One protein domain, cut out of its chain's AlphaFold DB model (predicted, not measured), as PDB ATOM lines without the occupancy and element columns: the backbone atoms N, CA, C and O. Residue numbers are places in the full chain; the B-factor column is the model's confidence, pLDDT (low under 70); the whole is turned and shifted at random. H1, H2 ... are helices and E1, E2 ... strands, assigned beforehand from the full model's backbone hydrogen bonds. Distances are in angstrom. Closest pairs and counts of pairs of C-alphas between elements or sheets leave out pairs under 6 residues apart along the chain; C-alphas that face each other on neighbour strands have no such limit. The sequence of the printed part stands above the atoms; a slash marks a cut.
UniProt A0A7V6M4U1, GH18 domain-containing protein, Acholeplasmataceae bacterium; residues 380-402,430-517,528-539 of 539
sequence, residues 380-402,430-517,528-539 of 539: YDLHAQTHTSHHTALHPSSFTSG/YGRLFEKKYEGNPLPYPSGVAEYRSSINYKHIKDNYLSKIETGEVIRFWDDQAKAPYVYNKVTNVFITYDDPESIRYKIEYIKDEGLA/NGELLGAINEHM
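What this domain is: This is residues 380 to 402, 430 to 517 and 528 to 539 of the 539 residues of the protein "GH18 domain-containing protein" of Acholeplasmataceae bacterium (UniProt A0A7V6M4U1). A strongly twisted five-stranded sheet makes the body, with the short helix H1 packed on it next to E1, and a long stretch with no named element, residues 380 to 402, comes before the sheet's first strand. Beyond one end of the sheet, H2 and H3 lie side by side as a pair, H2 meeting the sheet with its first half. The printed part has 123 residues, with three named helices and five named strands in the order E1, E2, H1, E3, E4, E5, H2, H3; the sheet's order is E2, E1, E5, E4, E3, antiparallel throughout. The class is mixed, helices and strands, with under half of the residues, 59 of 123, in named elements. The whole is compact, with a radius of gyration of the C-alphas of 14.2 A and spans of 41 by 32 by 22 A.

How they stand to each other: In the sheet, E5, residues 494 to 497, is an inner strand beside E4, residues 484 to 489, with N 489 and O 494 2.8 A apart, within hydrogen-bond range. E3, residues 474 to 479, is an edge strand antiparallel to E4, with N 477 and O 486 at 2.8 A. E3, E4 and E5 form a meander, each strand the antiparallel neighbour of the one before. On the other side of E5 comes E1, residues 430 to 436, with N 434 and O 495 at 2.9 A. The other edge strand, E2, residues 450 to 457, forms a hairpin with E1, with N 431 and O 456 at 2.8 A; E2 bends by 56 degrees at residue 453. H1, residues 458 to 464, is on the sheet; its closest C-alphas to E1 are those of Tyr 458 and Tyr 430, 4.7 A apart. H2, residues 501 to 514, only grazes the sheet, with its residues 501 to 507; the C-alphas of Ser 503 and Ala 484, the closest of H2 and E4, are 5.7 A apart. H3, residues 530 to 536, is not on the sheet. It touches H2, the closest C-alphas being those of Ala 534 and Pro 501, 5.2 A apart, at a shallow tilt of 27 degrees, the same way. H1 and H3 are only just apart, their closest C-alphas 8.4 A from each other. In H1, H2 and H3 every O i to N i+4 pair is within hydrogen-bond range.

Where its parts are: E1 begins at C-alpha 430 (157.459, 177.660, 192.364) and is 18.9 A long; E2 is 19.6 A, E3 16.3 A, E4 17.2 A and E5 10.4 A. H2 begins at C-alpha 501 (164.201, 167.841, 188.664) and is 20.0 A long; H1 is 10.0 A. H3, 9.7 A long, ends at C-alpha 536 (157.412, 159.625, 189.677).

The domain as a whole: The C-alphas farthest apart are those of Val 491 and Gly 515, 43.3 A. Residues 403 to 429 are not printed, with 22.3 A between C-alphas 402 and 430; residues 518 to 527 are not printed, with 25.2 A between C-alphas 517 and 528. The link from E1 to E2 is long, 13 residues. No printed residue has a pLDDT under 70, and the mean of the printed part is 94.2.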
ATOM      1  N   TYR A 380     159.762 174.790 202.433       95.56
ATOM      2  CA  TYR A 380     159.945 175.862 201.471       95.56
ATOM      3  C   TYR A 380     159.694 177.200 202.171       95.56
ATOM      4  O   TYR A 380     159.254 177.244 203.316       95.56
ATOM      5  N   ASP A 381     160.055 178.299 201.512       92.94
ATOM      6  CA  ASP A 381     160.041 179.658 202.079       92.94
ATOM      7  C   ASP A 381     160.881 179.855 203.351       92.94
ATOM      8  O   ASP A 381     160.774 180.876 204.032       92.94
ATOM      9  N   LEU A 382     161.805 178.923 203.601       90.38
ATOM     10  CA  LEU A 382     162.650 178.853 204.790       90.38
ATOM     11  C   LEU A 382     163.469 180.132 205.002       90.38
ATOM     12  O   LEU A 382     163.649 180.568 206.138       90.38
ATOM     13  N   HIS A 383     163.954 180.751 203.919       80.94
ATOM     14  CA  HIS A 383     164.561 182.078 203.964       80.94
ATOM     15  C   HIS A 383     164.499 182.798 202.604       80.94
ATOM     16  O   HIS A 383     165.358 182.615 201.743       80.94
ATOM     17  N   ALA A 384     163.484 183.649 202.411       71.25
ATOM     18  CA  ALA A 384     163.246 184.337 201.135       71.25
ATOM     19  C   ALA A 384     162.601 185.735 201.273       71.25
ATOM     20  O   ALA A 384     161.637 186.047 200.578       71.25
ATOM     21  N   GLN A 385     163.115 186.584 202.171       77.62
ATOM     22  CA  GLN A 385     162.498 187.895 202.456       77.62
ATOM     23  C   GLN A 385     163.335 189.104 202.005       77.62
ATOM     24  O   GLN A 385     162.839 189.950 201.268       77.62
ATOM     25  N   THR A 386     164.592 189.208 202.446       82.50
ATOM     26  CA  THR A 386     165.393 190.452 202.330       82.50
ATOM     27  C   THR A 386     166.760 190.282 201.665       82.50
ATOM     28  O   THR A 386     167.433 191.271 201.380       82.50
ATOM     29  N   HIS A 387     167.182 189.043 201.419       87.06
ATOM     30  CA  HIS A 387     168.474 188.689 200.835       87.06
ATOM     31  C   HIS A 387     168.275 187.553 199.837       87.06
ATOM     32  O   HIS A 387     167.384 186.721 200.032       87.06
ATOM     33  N   THR A 388     169.134 187.460 198.820       89.62
ATOM     34  CA  THR A 388     169.226 186.223 198.034       89.62
ATOM     35  C   THR A 388     169.719 185.095 198.934       89.62
ATOM     36  O   THR A 388     170.766 185.214 199.571       89.62
ATOM     37  N   SER A 389     168.955 184.018 198.977       91.69
ATOM     38  CA  SER A 389     169.176 182.797 199.750       91.69
ATOM     39  C   SER A 389     168.387 181.697 199.050       91.69
ATOM     40  O   SER A 389     167.507 182.000 198.239       91.69
ATOM     41  N   HIS A 390     168.643 180.435 199.380       93.81
ATOM     42  CA  HIS A 390     167.724 179.368 198.993       93.81
ATOM     43  C   HIS A 390     166.453 179.421 199.834       93.81
ATOM     44  O   HIS A 390     166.535 179.621 201.047       93.81
ATOM     45  N   HIS A 391     165.290 179.214 199.208       94.44
ATOM     46  CA  HIS A 391     164.016 179.134 199.936       94.44
ATOM     47  C   HIS A 391     163.620 177.698 200.319       94.44
ATOM     48  O   HIS A 391     162.844 177.526 201.251       94.44
ATOM     49  N   THR A 392     164.161 176.675 199.645       96.69
ATOM     50  CA  THR A 392     163.795 175.255 199.838       96.69
ATOM     51  C   THR A 392     165.001 174.297 199.738       96.69
ATOM     52  O   THR A 392     164.910 173.182 199.230       96.69
ATOM     53  N   ALA A 393     166.169 174.746 200.215       95.88
ATOM     54  CA  ALA A 393     167.401 173.951 200.212       95.88
ATOM     55  C   ALA A 393     167.274 172.638 201.003       95.88
ATOM     56  O   ALA A 393     166.697 172.610 202.093       95.88
ATOM     57  N   LEU A 394     167.894 171.570 200.497       97.75
ATOM     58  CA  LEU A 394     167.955 170.278 201.181       97.75
ATOM     59  C   LEU A 394     168.883 170.326 202.401       97.75
ATOM     60  O   LEU A 394     168.525 169.908 203.507       97.75
ATOM     61  N   HIS A 395     170.067 170.893 202.208       96.62
ATOM     62  CA  HIS A 395     171.118 170.966 203.216       96.62
ATOM     63  C   HIS A 395     171.537 172.413 203.500       96.62
ATOM     64  O   HIS A 395     171.338 173.289 202.655       96.62
ATOM     65  N   PRO A 396     172.117 172.689 204.680       93.31
ATOM     66  CA  PRO A 396     172.747 173.973 204.933       93.31
ATOM     67  C   PRO A 396     173.999 174.128 204.057       93.31
ATOM     68  O   PRO A 396     174.786 173.194 203.900       93.31
ATOM     69  N   SER A 397     174.218 175.332 203.538       91.62
ATOM     70  CA  SER A 397     175.445 175.720 202.838       91.62
ATOM     71  C   SER A 397     175.986 177.043 203.377       91.62
ATOM     72  O   SER A 397     175.362 177.707 204.207       91.62
ATOM     73  N   SER A 398     177.131 177.492 202.858       87.19
ATOM     74  CA  SER A 398     177.605 178.867 203.091       87.19
ATOM     75  C   SER A 398     176.644 179.958 202.592       87.19
ATOM     76  O   SER A 398     176.899 181.134 202.833       87.19
ATOM     77  N   PHE A 399     175.572 179.589 201.883       83.31
ATOM     78  CA  PHE A 399     174.620 180.494 201.246       83.31
ATOM     79  C   PHE A 399     173.210 180.468 201.867       83.31
ATOM     80  O   PHE A 399     172.302 181.123 201.354       83.31
ATOM     81  N   THR A 400     173.023 179.744 202.974       82.44
ATOM     82  CA  THR A 400     171.754 179.646 203.714       82.44
ATOM     83  C   THR A 400     171.867 180.238 205.116       82.44
ATOM     84  O   THR A 400     172.913 180.144 205.759       82.44
ATOM     85  N   SER A 401     170.761 180.769 205.643       80.12
ATOM     86  CA  SER A 401     170.627 180.992 207.089       80.12
ATOM     87  C   SER A 401     170.655 179.655 207.838       80.12
ATOM     88  O   SER A 401     170.141 178.654 207.339       80.12
ATOM     89  N   GLY A 402     171.213 179.634 209.051       78.44
ATOM     90  CA  GLY A 402     171.128 178.456 209.921       78.44
ATOM     91  C   GLY A 402     169.674 178.146 210.282       78.44
ATOM     92  O   GLY A 402     168.897 179.061 210.562       78.44
ATOM     93  N   TYR A 430     157.255 176.240 192.584       98.44
ATOM     94  CA  TYR A 430     157.459 177.660 192.364       98.44
ATOM     95  C   TYR A 430     158.830 178.073 192.905       98.44
ATOM     96  O   TYR A 430     159.420 177.405 193.748       98.44
ATOM     97  N   GLY A 431     159.304 179.226 192.453       98.06
ATOM     98  CA  GLY A 431     160.476 179.898 192.988       98.06
ATOM     99  C   GLY A 431     160.146 181.240 193.627       98.06
ATOM    100  O   GLY A 431     159.054 181.794 193.463       98.06
ATOM    101  N   ARG A 432     161.125 181.806 194.329       97.19
ATOM    102  CA  ARG A 432     161.070 183.163 194.890       97.19
ATOM    103  C   ARG A 432     161.955 184.090 194.064       97.19
ATOM    104  O   ARG A 432     163.161 183.875 193.959       97.19
ATOM    105  N   LEU A 433     161.333 185.105 193.463       96.12
ATOM    106  CA  LEU A 433     161.953 186.053 192.540       96.12
ATOM    107  C   LEU A 433     162.372 187.327 193.277       96.12
ATOM    108  O   LEU A 433     161.570 187.950 193.979       96.12
ATOM    109  N   PHE A 434     163.617 187.738 193.064       95.44
ATOM    110  CA  PHE A 434     164.218 188.939 193.636       95.44
ATOM    111  C   PHE A 434     164.861 189.798 192.557       95.44
ATOM    112  O   PHE A 434     165.375 189.285 191.564       95.44
ATOM    113  N   GLU A 435     164.923 191.103 192.795       93.88
ATOM    114  CA  GLU A 435     165.812 191.998 192.063       93.88
ATOM    115  C   GLU A 435     167.074 192.282 192.886       93.88
ATOM    116  O   GLU A 435     167.015 192.782 194.015       93.88
ATOM    117  N   LYS A 436     168.229 191.957 192.303       90.50
ATOM    118  CA  LYS A 436     169.555 192.114 192.903       90.50
ATOM    119  C   LYS A 436     169.936 193.598 192.981       90.50
ATOM    120  O   LYS A 436     169.892 194.294 191.971       90.50
ATOM    121  N   LYS A 437     170.353 194.084 194.158       89.88
ATOM    122  CA  LYS A 437     170.709 195.506 194.403       89.88
ATOM    123  C   LYS A 437     172.202 195.745 194.672       89.88
ATOM    124  O   LYS A 437     172.580 196.744 195.277       89.88
ATOM    125  N   TYR A 438     173.051 194.809 194.263       89.50
ATOM    126  CA  TYR A 438     174.489 194.782 194.539       89.50
ATOM    127  C   TYR A 438     175.248 194.161 193.363       89.50
ATOM    128  O   TYR A 438     174.641 193.619 192.441       89.50
ATOM    129  N   GLU A 439     176.578 194.208 193.404       88.81
ATOM    130  CA  GLU A 439     177.453 193.656 192.367       88.81
ATOM    131  C   GLU A 439     178.072 192.306 192.752       88.81
ATOM    132  O   GLU A 439     178.149 191.943 193.925       88.81
ATOM    133  N   GLY A 440     178.544 191.560 191.750       87.88
ATOM    134  CA  GLY A 440     179.234 190.281 191.955       87.88
ATOM    135  C   GLY A 440     178.303 189.073 192.126       87.88
ATOM    136  O   GLY A 440     177.246 189.005 191.482       87.88
ATOM    137  N   ASN A 441     178.744 188.100 192.941       87.56
ATOM    138  CA  ASN A 441     178.114 186.783 193.112       87.56
ATOM    139  C   ASN A 441     176.595 186.919 193.341       87.56
ATOM    140  O   ASN A 441     176.210 187.562 194.315       87.56
ATOM    141  N   PRO A 442     175.731 186.326 192.491       87.75
ATOM    142  CA  PRO A 442     174.280 186.393 192.651       87.75
ATOM    143  C   PRO A 442     173.745 185.858 193.983       87.75
ATOM    144  O   PRO A 442     172.657 186.270 194.359       87.75
ATOM    145  N   LEU A 443     174.494 185.018 194.706       88.06
ATOM    146  CA  LEU A 443     174.073 184.429 195.978       88.06
ATOM    147  C   LEU A 443     175.162 184.594 197.068       88.06
ATOM    148  O   LEU A 443     175.937 183.666 197.288       88.06
ATOM    149  N   PRO A 444     175.301 185.763 197.731       87.19
ATOM    150  CA  PRO A 444     176.394 186.031 198.667       87.19
ATOM    151  C   PRO A 444     175.936 186.116 200.138       87.19
ATOM    152  O   PRO A 444     176.494 186.906 200.903       87.19
ATOM    153  N   TYR A 445     174.921 185.338 200.536       83.19
ATOM    154  CA  TYR A 445     174.372 185.324 201.901       83.19
ATOM    155  C   TYR A 445     175.481 185.178 202.976       83.19
ATOM    156  O   TYR A 445     176.442 184.444 202.747       83.19
ATOM    157  N   PRO A 446     175.408 185.866 204.139       81.56
ATOM    158  CA  PRO A 446     174.365 186.797 204.594       81.56
ATOM    159  C   PRO A 446     174.480 188.213 204.009       81.56
ATOM    160  O   PRO A 446     173.743 189.105 204.413       81.56
ATOM    161  N   SER A 447     175.403 188.450 203.073       79.69
ATOM    162  CA  SER A 447     175.415 189.682 202.278       79.69
ATOM    163  C   SER A 447     174.437 189.571 201.099       79.69
ATOM    164  O   SER A 447     173.869 188.515 200.833       79.69
ATOM    165  N   GLY A 448     174.245 190.665 200.361       81.12
ATOM    166  CA  GLY A 448     173.382 190.667 199.177       81.12
ATOM    167  C   GLY A 448     171.914 190.939 199.491       81.12
ATOM    168  O   GLY A 448     171.044 190.115 199.211       81.12
ATOM    169  N   VAL A 449     171.643 192.119 200.056       85.06
ATOM    170  CA  VAL A 449     170.278 192.643 200.207       85.06
ATOM    171  C   VAL A 449     169.617 192.709 198.830       85.06
ATOM    172  O   VAL A 449     170.155 193.316 197.902       85.06
ATOM    173  N   ALA A 450     168.450 192.090 198.696       88.50
ATOM    174  CA  ALA A 450     167.718 192.004 197.440       88.50
ATOM    175  C   ALA A 450     166.249 192.367 197.653       88.50
ATOM    176  O   ALA A 450     165.669 192.099 198.704       88.50
ATOM    177  N   GLU A 451     165.644 192.990 196.647       91.06
ATOM    178  CA  GLU A 451     164.242 193.384 196.707       91.06
ATOM    179  C   GLU A 451     163.385 192.192 196.276       91.06
ATOM    180  O   GLU A 451     163.398 191.814 195.103       91.06
ATOM    181  N   TYR A 452     162.666 191.573 197.217       93.00
ATOM    182  CA  TYR A 452     161.682 190.544 196.892       93.00
ATOM    183  C   TYR A 452     160.616 191.116 195.949       93.00
ATOM    184  O   TYR A 452     160.072 192.198 196.184       93.00
ATOM    185  N   ARG A 453     160.331 190.388 194.867       93.56
ATOM    186  CA  ARG A 453     159.378 190.788 193.826       93.56
ATOM    187  C   ARG A 453     158.103 189.955 193.901       93.56
ATOM    188  O   ARG A 453     157.024 190.523 194.040       93.56
ATOM    189  N   SER A 454     158.212 188.629 193.802       94.62
ATOM    190  CA  SER A 454     157.053 187.729 193.796       94.62
ATOM    191  C   SER A 454     157.436 186.260 194.020       94.62
ATOM    192  O   SER A 454     158.606 185.881 193.948       94.62
ATOM    193  N   SER A 455     156.426 185.411 194.230       95.62
ATOM    194  CA  SER A 455     156.518 184.000 193.842       95.62
ATOM    195  C   SER A 455     156.406 183.894 192.312       95.62
ATOM    196  O   SER A 455     155.824 184.776 191.670       95.62
ATOM    197  N   ILE A 456     156.986 182.856 191.718       97.69
ATOM    198  CA  ILE A 456     156.913 182.570 190.282       97.69
ATOM    199  C   ILE A 456     156.777 181.060 190.056       97.69
ATOM    200  O   ILE A 456     157.627 180.288 190.480       97.69
ATOM    201  N   ASN A 457     155.707 180.636 189.383       97.81
ATOM    202  CA  ASN A 457     155.426 179.227 189.075       97.81
ATOM    203  C   ASN A 457     156.567 178.587 188.264       97.81
ATOM    204  O   ASN A 457     157.098 179.247 187.365       97.81
ATOM    205  N   TYR A 458     156.889 177.311 188.503       98.44
ATOM    206  CA  TYR A 458     157.972 176.604 187.806       98.44
ATOM    207  C   TYR A 458     157.853 176.694 186.280       98.44
ATOM    208  O   TYR A 458     158.814 177.085 185.618       98.44
ATOM    209  N   LYS A 459     156.649 176.504 185.719       97.12
ATOM    210  CA  LYS A 459     156.407 176.673 184.274       97.12
ATOM    211  C   LYS A 459     156.838 178.046 183.735       97.12
ATOM    212  O   LYS A 459     157.445 178.141 182.675       97.12
ATOM    213  N   HIS A 460     156.641 179.125 184.501       97.88
ATOM    214  CA  HIS A 460     157.114 180.458 184.111       97.88
ATOM    215  C   HIS A 460     158.632 180.626 184.274       97.88
ATOM    216  O   HIS A 460     159.229 181.359 183.481       97.88
ATOM    217  N   ILE A 461     159.262 179.973 185.261       98.38
ATOM    218  CA  ILE A 461     160.729 179.920 185.385       98.38
ATOM    219  C   ILE A 461     161.309 179.237 184.144       98.38
ATOM    220  O   ILE A 461     162.213 179.780 183.506       98.38
ATOM    221  N   LYS A 462     160.742 178.094 183.753       97.50
ATOM    222  CA  LYS A 462     161.148 177.354 182.563       97.50
ATOM    223  C   LYS A 462     161.023 178.192 181.290       97.50
ATOM    224  O   LYS A 462     162.034 178.464 180.640       97.50
ATOM    225  N   ASP A 463     159.816 178.665 180.991       97.31
ATOM    226  CA  ASP A 463     159.504 179.330 179.723       97.31
ATOM    227  C   ASP A 463     160.225 180.674 179.546       97.31
ATOM    228  O   ASP A 463     160.575 181.042 178.423       97.31
ATOM    229  N   ASN A 464     160.470 181.416 180.635       96.81
ATOM    230  CA  ASN A 464     160.975 182.795 180.565       96.81
ATOM    231  C   ASN A 464     162.424 182.971 181.043       96.81
ATOM    232  O   ASN A 464     163.008 184.026 180.778       96.81
ATOM    233  N   TYR A 465     162.997 181.988 181.749       97.81
ATOM    234  CA  TYR A 465     164.354 182.070 182.301       97.81
ATOM    235  C   TYR A 465     165.239 180.889 181.886       97.81
ATOM    236  O   TYR A 465     166.333 181.134 181.381       97.81
ATOM    237  N   LEU A 466     164.800 179.633 182.036       97.56
ATOM    238  CA  LEU A 466     165.624 178.476 181.636       97.56
ATOM    239  C   LEU A 466     165.804 178.399 180.113       97.56
ATOM    240  O   LEU A 466     166.914 178.162 179.640       97.56
ATOM    241  N   SER A 467     164.763 178.739 179.349       96.69
ATOM    242  CA  SER A 467     164.818 178.920 177.887       96.69
ATOM    243  C   SER A 467     165.879 179.930 177.411       96.69
ATOM    244  O   SER A 467     166.297 179.901 176.257       96.69
ATOM    245  N   LYS A 468     166.343 180.821 178.298       97.62
ATOM    246  CA  LYS A 468     167.313 181.889 178.013       97.62
ATOM    247  C   LYS A 468     168.745 181.579 178.457       97.62
ATOM    248  O   LYS A 468     169.602 182.467 178.465       97.62
ATOM    249  N   ILE A 469     169.017 180.332 178.837       97.25
ATOM    250  CA  ILE A 469     170.380 179.878 179.137       97.25
ATOM    251  C   ILE A 469     171.216 179.837 177.849       97.25
ATOM    252  O   ILE A 469     172.346 180.319 177.839       97.25
ATOM    253  N   GLU A 470     170.642 179.361 176.738       95.38
ATOM    254  CA  GLU A 470     171.333 179.280 175.441       95.38
ATOM    255  C   GLU A 470     171.678 180.658 174.852       95.38
ATOM    256  O   GLU A 470     172.714 180.813 174.203       95.38
ATOM    257  N   THR A 471     170.860 181.686 175.113       96.06
ATOM    258  CA  THR A 471     171.149 183.072 174.692       96.06
ATOM    259  C   THR A 471     172.178 183.768 175.590       96.06
ATOM    260  O   THR A 471     172.671 184.843 175.246       96.06
ATOM    261  N   GLY A 472     172.514 183.180 176.744       95.38
ATOM    262  CA  GLY A 472     173.441 183.739 177.728       95.38
ATOM    263  C   GLY A 472     172.884 184.897 178.569       95.38
ATOM    264  O   GLY A 472     173.625 185.452 179.388       95.38
ATOM    265  N   GLU A 473     171.604 185.264 178.406       96.75
ATOM    266  CA  GLU A 473     170.921 186.248 179.266       96.75
ATOM    267  C   GLU A 473     170.801 185.738 180.709       96.75
ATOM    268  O   GLU A 473     170.956 186.508 181.664       96.75
ATOM    269  N   VAL A 474     170.526 184.439 180.859       98.00
ATOM    270  CA  VAL A 474     170.337 183.749 182.136       98.00
ATOM    271  C   VAL A 474     171.455 182.737 182.355       98.00
ATOM    272  O   VAL A 474     171.898 182.067 181.428       98.00
ATOM    273  N   ILE A 475     171.906 182.601 183.601       97.75
ATOM    274  CA  ILE A 475     172.754 181.485 184.032       97.75
ATOM    275  C   ILE A 475     172.023 180.701 185.122       97.75
ATOM    276  O   ILE A 475     171.636 181.297 186.130       97.75
ATOM    277  N   ARG A 476     171.878 179.380 184.933       97.75
ATOM    278  CA  ARG A 476     171.592 178.420 186.014       97.75
ATOM    279  C   ARG A 476     172.885 178.123 186.765       97.75
ATOM    280  O   ARG A 476     173.920 177.850 186.161       97.75
ATOM    281  N   PHE A 477     172.792 178.163 188.081       97.56
ATOM    282  CA  PHE A 477     173.822 177.764 189.021       97.56
ATOM    283  C   PHE A 477     173.302 176.611 189.882       97.56
ATOM    284  O   PHE A 477     172.092 176.432 190.037       97.56
ATOM    285  N   TRP A 478     174.239 175.870 190.461       97.50
ATOM    286  CA  TRP A 478     173.981 174.774 191.380       97.50
ATOM    287  C   TRP A 478     174.797 174.991 192.654       97.50
ATOM    288  O   TRP A 478     176.019 175.142 192.588       97.50
ATOM    289  N   ASP A 479     174.128 175.027 193.805       96.75
ATOM    290  CA  ASP A 479     174.788 174.943 195.104       96.75
ATOM    291  C   ASP A 479     174.891 173.471 195.506       96.75
ATOM    292  O   ASP A 479     173.929 172.868 195.981       96.75
ATOM    293  N   ASP A 480     176.078 172.893 195.312       97.31
ATOM    294  CA  ASP A 480     176.307 171.477 195.594       97.31
ATOM    295  C   ASP A 480     176.349 171.136 197.093       97.31
ATOM    296  O   ASP A 480     176.193 169.970 197.453       97.31
ATOM    297  N   GLN A 481     176.507 172.124 197.980       96.44
ATOM    298  CA  GLN A 481     176.338 171.889 199.416       96.44
ATOM    299  C   GLN A 481     174.855 171.812 199.764       96.44
ATOM    300  O   GLN A 481     174.444 170.853 200.404       96.44
ATOM    301  N   ALA A 482     174.054 172.776 199.302       96.75
ATOM    302  CA  ALA A 482     172.620 172.832 199.591       96.75
ATOM    303  C   ALA A 482     171.766 171.833 198.792       96.75
ATOM    304  O   ALA A 482     170.602 171.626 199.145       96.75
ATOM    305  N   LYS A 483     172.325 171.264 197.713       98.31
ATOM    306  CA  LYS A 483     171.622 170.544 196.635       98.31
ATOM    307  C   LYS A 483     170.444 171.354 196.078       98.31
ATOM    308  O   LYS A 483     169.319 170.867 195.998       98.31
ATOM    309  N   ALA A 484     170.710 172.620 195.751       97.81
ATOM    310  CA  ALA A 484     169.687 173.593 195.371       97.81
ATOM    311  C   ALA A 484     170.069 174.388 194.103       97.81
ATOM    312  O   ALA A 484     171.183 174.927 194.026       97.81
ATOM    313  N   PRO A 485     169.154 174.520 193.123       98.12
ATOM    314  CA  PRO A 485     169.369 175.310 191.929       98.12
ATOM    315  C   PRO A 485     168.975 176.772 192.164       98.12
ATOM    316  O   PRO A 485     168.113 177.121 192.975       98.12
ATOM    317  N   TYR A 486     169.589 177.659 191.391       97.50
ATOM    318  CA  TYR A 486     169.135 179.040 191.271       97.50
ATOM    319  C   TYR A 486     169.496 179.598 189.898       97.50
ATOM    320  O   TYR A 486     170.426 179.128 189.241       97.50
ATOM    321  N   VAL A 487     168.762 180.608 189.441       97.88
ATOM    322  CA  VAL A 487     169.069 181.328 188.200       97.88
ATOM    323  C   VAL A 487     169.327 182.802 188.465       97.88
ATOM    324  O   VAL A 487     168.749 183.404 189.370       97.88
ATOM    325  N   TYR A 488     170.186 183.397 187.641       97.44
ATOM    326  CA  TYR A 488     170.400 184.839 187.607       97.44
ATOM    327  C   TYR A 488     170.358 185.353 186.167       97.44
ATOM    328  O   TYR A 488     171.132 184.912 185.314       97.44
ATOM    329  N   ASN A 489     169.456 186.301 185.909       97.06
ATOM    330  CA  ASN A 489     169.371 187.042 184.660       97.06
ATOM    331  C   ASN A 489     170.273 188.284 184.741       97.06
ATOM    332  O   ASN A 489     170.044 189.187 185.548       97.06
ATOM    333  N   LYS A 490     171.289 188.340 183.877       94.44
ATOM    334  CA  LYS A 490     172.278 189.430 183.845       94.44
ATOM    335  C   LYS A 490     171.742 190.730 183.245       94.44
ATOM    336  O   LYS A 490     172.309 191.784 183.501       94.44
ATOM    337  N   VAL A 491     170.692 190.655 182.428       93.94
ATOM    338  CA  VAL A 491     170.092 191.812 181.746       93.94
ATOM    339  C   VAL A 491     169.132 192.549 182.678       93.94
ATOM    340  O   VAL A 491     169.116 193.776 182.700       93.94
ATOM    341  N   THR A 492     168.350 191.812 183.469       94.69
ATOM    342  CA  THR A 492     167.310 192.372 184.353       94.69
ATOM    343  C   THR A 492     167.700 192.412 185.831       94.69
ATOM    344  O   THR A 492     166.924 192.898 186.648       94.69
ATOM    345  N   ASN A 493     168.880 191.897 186.196       94.31
ATOM    346  CA  ASN A 493     169.316 191.694 187.584       94.31
ATOM    347  C   ASN A 493     168.374 190.816 188.431       94.31
ATOM    348  O   ASN A 493     168.398 190.883 189.661       94.31
ATOM    349  N   VAL A 494     167.568 189.964 187.796       96.50
ATOM    350  CA  VAL A 494     166.651 189.055 188.493       96.50
ATOM    351  C   VAL A 494     167.389 187.814 188.995       96.50
ATOM    352  O   VAL A 494     168.062 187.140 188.221       96.50
ATOM    353  N   PHE A 495     167.222 187.493 190.277       96.50
ATOM    354  CA  PHE A 495     167.621 186.232 190.909       96.50
ATOM    355  C   PHE A 495     166.368 185.401 191.224       96.50
ATOM    356  O   PHE A 495     165.371 185.957 191.687       96.50
ATOM    357  N   ILE A 496     166.416 184.083 191.005       97.56
ATOM    358  CA  ILE A 496     165.346 183.149 191.396       97.56
ATOM    359  C   ILE A 496     165.964 181.912 192.052       97.56
ATOM    360  O   ILE A 496     166.800 181.244 191.445       97.56
ATOM    361  N   THR A 497     165.512 181.590 193.264       97.25
ATOM    362  CA  THR A 497     165.686 180.277 193.918       97.25
ATOM    363  C   THR A 497     164.395 179.472 193.745       97.25
ATOM    364  O   THR A 497     163.323 180.076 193.768       97.25
ATOM    365  N   TYR A 498     164.492 178.164 193.505       98.38
ATOM    366  CA  TYR A 498     163.386 177.287 193.095       98.38
ATOM    367  C   TYR A 498     163.769 175.808 193.295       98.38
ATOM    368  O   TYR A 498     164.931 175.531 193.594       98.38
ATOM    369  N   ASP A 499     162.827 174.876 193.116       98.69
ATOM    370  CA  ASP A 499     163.139 173.463 192.845       98.69
ATOM    371  C   ASP A 499     163.195 173.182 191.337       98.69
ATOM    372  O   ASP A 499     162.464 173.789 190.554       98.69
ATOM    373  N   ASP A 500     164.025 172.218 190.944       98.69
ATOM    374  CA  ASP A 500     164.025 171.611 189.611       98.69
ATOM    375  C   ASP A 500     164.161 170.074 189.716       98.69
ATOM    376  O   ASP A 500     164.320 169.558 190.828       98.69
ATOM    377  N   PRO A 501     164.083 169.301 188.612       98.75
ATOM    378  CA  PRO A 501     164.201 167.841 188.664       98.75
ATOM    379  C   PRO A 501     165.458 167.327 189.385       98.75
ATOM    380  O   PRO A 501     165.424 166.266 190.007       98.75
ATOM    381  N   GLU A 502     166.563 168.086 189.363       98.69
ATOM    382  CA  GLU A 502     167.800 167.703 190.044       98.69
ATOM    383  C   GLU A 502     167.661 167.829 191.569       98.69
ATOM    384  O   GLU A 502     168.072 166.910 192.284       98.69
ATOM    385  N   SER A 503     167.050 168.906 192.089       98.81
ATOM    386  CA  SER A 503     166.788 169.018 193.534       98.81
ATOM    387  C   SER A 503     165.676 168.092 194.013       98.81
ATOM    388  O   SER A 503     165.811 167.538 195.103       98.81
ATOM    389  N   ILE A 504     164.629 167.861 193.212       98.88
ATOM    390  CA  ILE A 504     163.581 166.871 193.513       98.88
ATOM    391  C   ILE A 504     164.208 165.490 193.744       98.88
ATOM    392  O   ILE A 504     163.996 164.909 194.809       98.88
ATOM    393  N   ARG A 505     165.068 165.007 192.831       98.75
ATOM    394  CA  ARG A 505     165.777 163.726 193.006       98.75
ATOM    395  C   ARG A 505     166.559 163.667 194.319       98.75
ATOM    396  O   ARG A 505     166.388 162.722 195.082       98.75
ATOM    397  N   TYR A 506     167.382 164.677 194.619       98.88
ATOM    398  CA  TYR A 506     168.163 164.691 195.865       98.88
ATOM    399  C   TYR A 506     167.279 164.742 197.125       98.88
ATOM    400  O   TYR A 506     167.635 164.146 198.142       98.88
ATOM    401  N   LYS A 507     166.124 165.422 197.083       98.81
ATOM    402  CA  LYS A 507     165.150 165.417 198.189       98.81
ATOM    403  C   LYS A 507     164.578 164.019 198.421       98.81
ATOM    404  O   LYS A 507     164.454 163.614 199.573       98.81
ATOM    405  N   ILE A 508     164.280 163.282 197.352       98.75
ATOM    406  CA  ILE A 508     163.729 161.922 197.413       98.75
ATOM    407  C   ILE A 508     164.775 160.906 197.884       98.75
ATOM    408  O   ILE A 508     164.490 160.096 198.763       98.75
ATOM    409  N   GLU A 509     166.014 161.005 197.399       98.69
ATOM    410  CA  GLU A 509     167.144 160.220 197.920       98.69
ATOM    411  C   GLU A 509     167.296 160.422 199.437       98.69
ATOM    412  O   GLU A 509     167.362 159.453 200.190       98.69
ATOM    413  N   TYR A 510     167.226 161.671 199.910       98.75
ATOM    414  CA  TYR A 510     167.269 161.990 201.339       98.75
ATOM    415  C   TYR A 510     166.050 161.475 202.132       98.75
ATOM    416  O   TYR A 510     166.219 160.994 203.253       98.75
ATOM    417  N   ILE A 511     164.833 161.540 201.572       98.75
ATOM    418  CA  ILE A 511     163.618 160.943 202.163       98.75
ATOM    419  C   ILE A 511     163.834 159.446 202.419       98.75
ATOM    420  O   ILE A 511     163.578 158.968 203.529       98.75
ATOM    421  N   LYS A 512     164.357 158.729 201.417       98.44
ATOM    422  CA  LYS A 512     164.608 157.285 201.471       98.44
ATOM    423  C   LYS A 512     165.731 156.928 202.445       98.44
ATOM    424  O   LYS A 512     165.532 156.058 203.295       98.44
ATOM    425  N   ASP A 513     166.860 157.636 202.384       98.06
ATOM    426  CA  ASP A 513     168.022 157.425 203.258       98.06
ATOM    427  C   ASP A 513     167.700 157.675 204.741       98.06
ATOM    428  O   ASP A 513     168.115 156.913 205.619       98.06
ATOM    429  N   GLU A 514     166.932 158.724 205.049       98.00
ATOM    430  CA  GLU A 514     166.524 159.017 206.424       98.00
ATOM    431  C   GLU A 514     165.363 158.136 206.909       98.00
ATOM    432  O   GLU A 514     165.168 158.019 208.124       98.00
ATOM    433  N   GLY A 515     164.615 157.504 205.999       97.69
ATOM    434  CA  GLY A 515     163.420 156.717 206.303       97.69
ATOM    435  C   GLY A 515     162.219 157.582 206.689       97.69
ATOM    436  O   GLY A 515     161.530 157.266 207.661       97.69
ATOM    437  N   LEU A 516     162.017 158.690 205.974       98.56
ATOM    438  CA  LEU A 516     160.865 159.581 206.133       98.56
ATOM    439  C   LEU A 516     159.611 158.987 205.466       98.56
ATOM    440  O   LEU A 516     159.694 157.981 204.763       98.56
ATOM    441  N   ALA A 517     158.444 159.590 205.705       98.38
ATOM    442  CA  ALA A 517     157.179 159.089 205.167       98.38
ATOM    443  C   ALA A 517     157.101 159.206 203.639       98.38
ATOM    444  O   ALA A 517     156.619 158.291 202.984       98.38
ATOM    445  N   ASN A 528     154.802 172.133 184.854       93.19
ATOM    446  CA  ASN A 528     154.515 171.712 183.482       93.19
ATOM    447  C   ASN A 528     154.689 170.187 183.285       93.19
ATOM    448  O   ASN A 528     154.860 169.745 182.148       93.19
ATOM    449  N   GLY A 529     154.702 169.409 184.372       96.00
ATOM    450  CA  GLY A 529     154.872 167.953 184.403       96.00
ATOM    451  C   GLY A 529     156.307 167.463 184.631       96.00
ATOM    452  O   GLY A 529     156.512 166.257 184.725       96.00
ATOM    453  N   GLU A 530     157.305 168.348 184.719       97.75
ATOM    454  CA  GLU A 530     158.704 167.928 184.914       97.75
ATOM    455  C   GLU A 530     159.056 167.694 186.377       97.75
ATOM    456  O   GLU A 530     159.798 166.761 186.675       97.75
ATOM    457  N   LEU A 531     158.527 168.509 187.294       98.62
ATOM    458  CA  LEU A 531     158.752 168.286 188.720       98.62
ATOM    459  C   LEU A 531     157.967 167.066 189.196       98.62
ATOM    460  O   LEU A 531     158.510 166.239 189.918       98.62
ATOM    461  N   LEU A 532     156.726 166.915 188.727       98.44
ATOM    462  CA  LEU A 532     155.919 165.725 188.984       98.44
ATOM    463  C   LEU A 532     156.547 164.460 188.374       98.44
ATOM    464  O   LEU A 532     156.605 163.432 189.039       98.44
ATOM    465  N   GLY A 533     157.080 164.545 187.149       98.50
ATOM    466  CA  GLY A 533     157.814 163.444 186.518       98.50
ATOM    467  C   GLY A 533     159.064 163.034 187.302       98.50
ATOM    468  O   GLY A 533     159.305 161.847 187.486       98.50
ATOM    469  N   ALA A 534     159.811 163.999 187.847       98.69
ATOM    470  CA  ALA A 534     160.962 163.725 188.710       98.69
ATOM    471  C   ALA A 534     160.580 163.116 190.073       98.69
ATOM    472  O   ALA A 534     161.404 162.438 190.683       98.69
ATOM    473  N   ILE A 535     159.349 163.336 190.554       98.69
ATOM    474  CA  ILE A 535     158.801 162.600 191.703       98.69
ATOM    475  C   ILE A 535     158.508 161.153 191.285       98.69
ATOM    476  O   ILE A 535     159.027 160.232 191.906       98.69
ATOM    477  N   ASN A 536     157.763 160.952 190.194       98.31
ATOM    478  CA  ASN A 536     157.412 159.625 189.677       98.31
ATOM    479  C   ASN A 536     158.632 158.726 189.395       98.31
ATOM    480  O   ASN A 536     158.625 157.551 189.741       98.31
ATOM    481  N   GLU A 537     159.696 159.278 188.798       98.06
ATOM    482  CA  GLU A 537     160.900 158.521 188.420       98.06
ATOM    483  C   GLU A 537     161.726 158.039 189.631       98.06
ATOM    484  O   GLU A 537     162.548 157.125 189.504       98.06
ATOM    485  N   HIS A 538     161.573 158.674 190.798       96.31
ATOM    486  CA  HIS A 538     162.516 158.521 191.911       96.31
ATOM    487  C   HIS A 538     161.901 158.087 193.244       96.31
ATOM    488  O   HIS A 538     162.664 157.631 194.108       96.31
ATOM    489  N   MET A 539     160.579 158.217 193.430       89.00
ATOM    490  CA  MET A 539     159.855 157.691 194.603       89.00
ATOM    491  C   MET A 539     159.819 156.159 194.649       89.00
ATOM    492  O   MET A 539     160.403 155.507 193.757       89.00
TER     493      MET A 539